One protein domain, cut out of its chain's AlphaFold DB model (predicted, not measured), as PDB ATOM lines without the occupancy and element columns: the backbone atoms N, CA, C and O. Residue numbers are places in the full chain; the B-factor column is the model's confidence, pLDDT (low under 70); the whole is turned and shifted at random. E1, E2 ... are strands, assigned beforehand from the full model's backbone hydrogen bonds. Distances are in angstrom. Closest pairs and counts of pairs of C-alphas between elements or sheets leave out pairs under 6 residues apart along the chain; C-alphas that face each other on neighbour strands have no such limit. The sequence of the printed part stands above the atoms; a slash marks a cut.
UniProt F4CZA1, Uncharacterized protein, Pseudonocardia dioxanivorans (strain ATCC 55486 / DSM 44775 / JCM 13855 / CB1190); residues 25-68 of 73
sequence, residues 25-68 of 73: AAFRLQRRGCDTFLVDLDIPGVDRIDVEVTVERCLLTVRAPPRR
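What this domain is: This is residues 25 to 68 of the 73 residues of an uncharacterized protein of Pseudonocardia dioxanivorans (strain ATCC 55486 / DSM 44775 / JCM 13855 / CB1190) (UniProt F4CZA1). Two strand hairpins, the longer E1-E2 and the shorter E3-E4, form an open V, joined at one end by residues 43 to 51, with their turns at the open end. The printed part has 44 residues and four named strands, E1 E2 E3 E4 along the chain, in two antiparallel two-stranded sheets, E1 - E2 and E3 - E4. The class is all strand; the whole is loose, radius of gyration of the C-alphas 12.1 A, spanning 40 by 20 by 14 A.

Where its parts are: E1, residues 26 to 32, starts at C-alpha 26 (338.716, 255.962, 315.790) and is 19.4 A long; E2, residues 36 to 42, is 19.6 A. E3, residues 52 to 56, is 13.3 A; E4, residues 59 to 63, is 12.7 A, ending at C-alpha 63 (337.209, 264.086, 304.694).

How they stand to each other: Hairpin E1 and E2 is antiparallel at 164 degrees, with N 28 and O 40 2.8 A apart, within hydrogen-bond range. Hairpin E3 and E4 is antiparallel at 166 degrees, with N 54 and O 61 3.0 A apart, within that range. E1 and E2 are each apart from E3 and E4.

The domain as a whole: The farthest C-alphas, Cys 34 and Arg 68, are 40.2 A apart. The printed part has no cut and no long link. Residues 25 and 67 to 68 are under pLDDT 70.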
ATOM      1  N   ALA A  25     341.952 257.734 312.822       60.12
ATOM      2  CA  ALA A  25     340.640 258.157 313.290       60.12
ATOM      3  C   ALA A  25     339.954 256.934 313.923       60.12
ATOM      4  O   ALA A  25     339.875 255.889 313.278       60.12
ATOM      5  N   ALA A  26     339.516 257.024 315.178       71.38
ATOM      6  CA  ALA A  26     338.716 255.962 315.790       71.38
ATOM      7  C   ALA A  26     337.247 256.208 315.452       71.38
ATOM      8  O   ALA A  26     336.808 257.355 315.473       71.38
ATOM      9  N   PHE A  27     336.477 255.164 315.144       75.56
ATOM     10  CA  PHE A  27     335.043 255.326 314.930       75.56
ATOM     11  C   PHE A  27     334.218 254.307 315.705       75.56
ATOM     12  O   PHE A  27     334.653 253.191 315.986       75.56
ATOM     13  N   ARG A  28     332.998 254.698 316.060       77.00
ATOM     14  CA  ARG A  28     332.005 253.843 316.698       77.00
ATOM     15  C   ARG A  28     330.685 253.982 315.959       77.00
ATOM     16  O   ARG A  28     330.088 255.054 315.927       77.00
ATOM     17  N   LEU A  29     330.200 252.872 315.417       79.88
ATOM     18  CA  LEU A  29     328.889 252.783 314.784       79.88
ATOM     19  C   LEU A  29     327.868 252.224 315.780       79.88
ATOM     20  O   LEU A  29     328.076 251.170 316.378       79.88
ATOM     21  N   GLN A  30     326.745 252.911 315.954       77.56
ATOM     22  CA  GLN A  30     325.642 252.454 316.792       77.56
ATOM     23  C   GLN A  30     324.320 252.592 316.044       77.56
ATOM     24  O   GLN A  30     323.922 253.690 315.664       77.56
ATOM     25  N   ARG A  31     323.586 251.488 315.872       78.62
ATOM     26  CA  ARG A  31     322.226 251.545 315.326       78.62
ATOM     27  C   ARG A  31     321.262 252.100 316.381       78.62
ATOM     28  O   ARG A  31     321.215 251.617 317.513       78.62
ATOM     29  N   ARG A  32     320.499 253.125 316.012       83.00
ATOM     30  CA  ARG A  32     319.445 253.747 316.818       83.00
ATOM     31  C   ARG A  32     318.094 253.445 316.166       83.00
ATOM     32  O   ARG A  32     317.765 253.987 315.120       83.00
ATOM     33  N   GLY A  33     317.312 252.561 316.783       84.44
ATOM     34  CA  GLY A  33     316.023 252.134 316.230       84.44
ATOM     35  C   GLY A  33     316.165 251.310 314.944       84.44
ATOM     36  O   GLY A  33     317.120 250.543 314.801       84.44
ATOM     37  N   CYS A  34     315.196 251.445 314.036       82.75
ATOM     38  CA  CYS A  34     315.150 250.671 312.791       82.75
ATOM     39  C   CYS A  34     315.906 251.342 311.632       82.75
ATOM     40  O   CYS A  34     316.555 250.638 310.862       82.75
ATOM     41  N   ASP A  35     315.885 252.678 311.563       85.12
ATOM     42  CA  ASP A  35     316.292 253.440 310.369       85.12
ATOM     43  C   ASP A  35     317.414 254.458 310.620       85.12
ATOM     44  O   ASP A  35     317.787 255.208 309.722       85.12
ATOM     45  N   THR A  36     317.963 254.537 311.835       83.94
ATOM     46  CA  THR A  36     318.997 255.529 312.162       83.94
ATOM     47  C   THR A  36     320.295 254.862 312.588       83.94
ATOM     48  O   THR A  36     320.313 253.909 313.368       83.94
ATOM     49  N   PHE A  37     321.406 255.407 312.108       83.38
ATOM     50  CA  PHE A  37     322.749 255.033 312.527       83.38
ATOM     51  C   PHE A  37     323.446 256.262 313.096       83.38
ATOM     52  O   PHE A  37     323.408 257.340 312.510       83.38
ATOM     53  N   LEU A  38     324.064 256.089 314.254       83.94
ATOM     54  CA  LEU A  38     324.930 257.071 314.881       83.94
ATOM     55  C   LEU A  38     326.374 256.645 314.623       83.94
ATOM     56  O   LEU A  38     326.760 255.541 315.006       83.94
ATOM     57  N   VAL A  39     327.149 257.510 313.973       84.25
ATOM     58  CA  VAL A  39     328.587 257.324 313.757       84.25
ATOM     59  C   VAL A  39     329.311 258.365 314.592       84.25
ATOM     60  O   VAL A  39     329.153 259.559 314.364       84.25
ATOM     61  N   ASP A  40     330.075 257.899 315.566       84.31
ATOM     62  CA  ASP A  40     331.004 258.717 316.338       84.31
ATOM     63  C   ASP A  40     332.391 258.543 315.714       84.31
ATOM     64  O   ASP A  40     332.797 257.406 315.482       84.31
ATOM     65  N   LEU A  41     333.074 259.631 315.359       83.38
ATOM     66  CA  LEU A  41     334.363 259.600 314.664       83.38
ATOM     67  C   LEU A  41     335.333 260.562 315.358       83.38
ATOM     68  O   LEU A  41     335.219 261.780 315.231       83.38
ATOM     69  N   ASP A  42     336.297 260.001 316.077       80.62
ATOM     70  CA  ASP A  42     337.380 260.719 316.734       80.62
ATOM     71  C   ASP A  42     338.533 260.914 315.752       80.62
ATOM     72  O   ASP A  42     339.290 259.981 315.474       80.62
ATOM     73  N   ILE A  43     338.687 262.137 315.236       81.88
ATOM     74  CA  ILE A  43     339.795 262.507 314.349       81.88
ATOM     75  C   ILE A  43     340.744 263.463 315.086       81.88
ATOM     76  O   ILE A  43     340.432 264.650 315.237       81.88
ATOM     77  N   PRO A  44     341.906 262.992 315.568       78.69
ATOM     78  CA  PRO A  44     342.843 263.845 316.283       78.69
ATOM     79  C   PRO A  44     343.520 264.848 315.339       78.69
ATOM     80  O   PRO A  44     343.967 264.503 314.247       78.69
ATOM     81  N   GLY A  45     343.656 266.102 315.783       79.88
ATOM     82  CA  GLY A  45     344.408 267.128 315.046       79.88
ATOM     83  C   GLY A  45     343.673 267.745 313.851       79.88
ATOM     84  O   GLY A  45     344.308 268.411 313.031       79.88
ATOM     85  N   VAL A  46     342.355 267.554 313.768       83.44
ATOM     86  CA  VAL A  46     341.487 268.160 312.754       83.44
ATOM     87  C   VAL A  46     340.573 269.192 313.406       83.44
ATOM     88  O   VAL A  46     340.043 268.981 314.497       83.44
ATOM     89  N   ASP A  47     340.423 270.337 312.747       82.44
ATOM     90  CA  ASP A  47     339.471 271.366 313.148       82.44
ATOM     91  C   ASP A  47     338.086 271.033 312.577       82.44
ATOM     92  O   ASP A  47     337.979 270.594 311.434       82.44
ATOM     93  N   ARG A  48     337.014 271.244 313.349       80.06
ATOM     94  CA  ARG A  48     335.650 270.899 312.905       80.06
ATOM     95  C   ARG A  48     335.228 271.666 311.655       80.06
ATOM     96  O   ARG A  48     334.403 271.156 310.907       80.06
ATOM     97  N   ILE A  49     335.764 272.869 311.446       85.06
ATOM     98  CA  ILE A  49     335.438 273.682 310.271       85.06
ATOM     99  C   ILE A  49     336.029 273.113 308.975       85.06
ATOM    100  O   ILE A  49     335.489 273.355 307.902       85.06
ATOM    101  N   ASP A  50     337.111 272.340 309.081       85.50
ATOM    102  CA  ASP A  50     337.813 271.747 307.944       85.50
ATOM    103  C   ASP A  50     337.264 270.353 307.574       85.50
ATOM    104  O   ASP A  50     337.745 269.728 306.628       85.50
ATOM    105  N   VAL A  51     336.268 269.842 308.310       85.75
ATOM    106  CA  VAL A  51     335.659 268.530 308.051       85.75
ATOM    107  C   VAL A  51     334.586 268.645 306.971       85.75
ATOM    108  O   VAL A  51     333.576 269.323 307.144       85.75
ATOM    109  N   GLU A  52     334.766 267.906 305.879       89.06
ATOM    110  CA  GLU A  52     333.779 267.751 304.811       89.06
ATOM    111  C   GLU A  52     333.076 266.394 304.944       89.06
ATOM    112  O   GLU A  52     333.722 265.349 305.065       89.06
ATOM    113  N   VAL A  53     331.742 266.405 304.905       88.94
ATOM    114  CA  VAL A  53     330.911 265.198 304.970       88.94
ATOM    115  C   VAL A  53     330.037 265.125 303.729       88.94
ATOM    116  O   VAL A  53     329.285 266.054 303.438       88.94
ATOM    117  N   THR A  54     330.102 264.004 303.020       91.75
ATOM    118  CA  THR A  54     329.256 263.731 301.856       91.75
ATOM    119  C   THR A  54     328.517 262.407 302.021       91.75
ATOM    120  O   THR A  54     329.043 261.443 302.585       91.75
ATOM    121  N   VAL A  55     327.266 262.374 301.555       90.62
ATOM    122  CA  VAL A  55     326.376 261.210 301.646       90.62
ATOM    123  C   VAL A  55     325.882 260.860 300.254       90.62
ATOM    124  O   VAL A  55     325.130 261.622 299.661       90.62
ATOM    125  N   GLU A  56     326.263 259.683 299.771       90.12
ATOM    126  CA  GLU A  56     325.913 259.190 298.440       90.12
ATOM    127  C   GLU A  56     325.262 257.810 298.546       90.12
ATOM    128  O   GLU A  56     325.947 256.796 298.678       90.12
ATOM    129  N   ARG A  57     323.924 257.767 298.482       86.88
ATOM    130  CA  ARG A  57     323.049 256.574 298.576       86.88
ATOM    131  C   ARG A  57     323.278 255.691 299.814       86.88
ATOM    132  O   ARG A  57     322.424 255.647 300.690       86.88
ATOM    133  N   CYS A  58     324.401 254.977 299.871       80.50
ATOM    134  CA  CYS A  58     324.816 254.104 300.975       80.50
ATOM    135  C   CYS A  58     326.266 254.354 301.434       80.50
ATOM    136  O   CYS A  58     326.797 253.571 302.217       80.50
ATOM    137  N   LEU A  59     326.917 255.406 300.934       82.00
ATOM    138  CA  LEU A  59     328.290 255.765 301.258       82.00
ATOM    139  C   LEU A  59     328.311 257.088 302.026       82.00
ATOM    140  O   LEU A  59     327.902 258.120 301.501       82.00
ATOM    141  N   LEU A  60     328.825 257.046 303.251       84.50
ATOM    142  CA  LEU A  60     329.171 258.226 304.035       84.50
ATOM    143  C   LEU A  60     330.680 258.435 303.911       84.50
ATOM    144  O   LEU A  60     331.453 257.602 304.378       84.50
ATOM    145  N   THR A  61     331.099 259.528 303.280       83.06
ATOM    146  CA  THR A  61     332.518 259.889 303.190       83.06
ATOM    147  C   THR A  61     332.787 261.068 304.110       83.06
ATOM    148  O   THR A  61     332.150 262.111 303.986       83.06
ATOM    149  N   VAL A  62     333.749 260.904 305.019       84.69
ATOM    150  CA  VAL A  62     334.244 261.982 305.879       84.69
ATOM    151  C   VAL A  62     335.668 262.312 305.461       84.69
ATOM    152  O   VAL A  62     336.549 261.453 305.493       84.69
ATOM    153  N   ARG A  63     335.893 263.556 305.044       85.00
ATOM    154  CA  ARG A  63     337.209 264.086 304.694       85.00
ATOM    155  C   ARG A  63     337.635 265.089 305.745       85.00
ATOM    156  O   ARG A  63     336.895 265.998 306.094       85.00
ATOM    157  N   ALA A  64     338.842 264.890 306.241       83.31
ATOM    158  CA  ALA A  64     339.357 265.597 307.394       83.31
ATOM    159  C   ALA A  64     340.849 265.862 307.156       83.31
ATOM    160  O   ALA A  64     341.674 264.970 307.375       83.31
ATOM    161  N   PRO A  65     341.220 267.035 306.619       79.31
ATOM    162  CA  PRO A  65     342.612 267.355 306.382       79.31
ATOM    163  C   PRO A  65     343.303 267.588 307.735       79.31
ATOM    164  O   PRO A  65     342.816 268.379 308.547       79.31
ATOM    165  N   PRO A  66     344.440 266.926 308.014       71.44
ATOM    166  CA  PRO A  66     345.188 267.186 309.236       71.44
ATOM    167  C   PRO A  66     345.639 268.647 309.253       71.44
ATOM    168  O   PRO A  66     346.067 269.178 308.219       71.44
ATOM    169  N   ARG A  67     345.612 269.300 310.426       69.06
ATOM    170  CA  ARG A  67     346.257 270.610 310.573       69.06
ATOM    171  C   ARG A  67     347.716 270.460 310.161       69.06
ATOM    172  O   ARG A  67     348.507 269.824 310.858       69.06
ATOM    173  N   ARG A  68     348.090 271.070 309.031       63.66
ATOM    174  CA  ARG A  68     349.497 271.227 308.668       63.66
ATOM    175  C   ARG A  68     350.155 271.974 309.818       63.66
ATOM    176  O   ARG A  68     349.889 273.156 310.031       63.66
TER     177      ARG A  68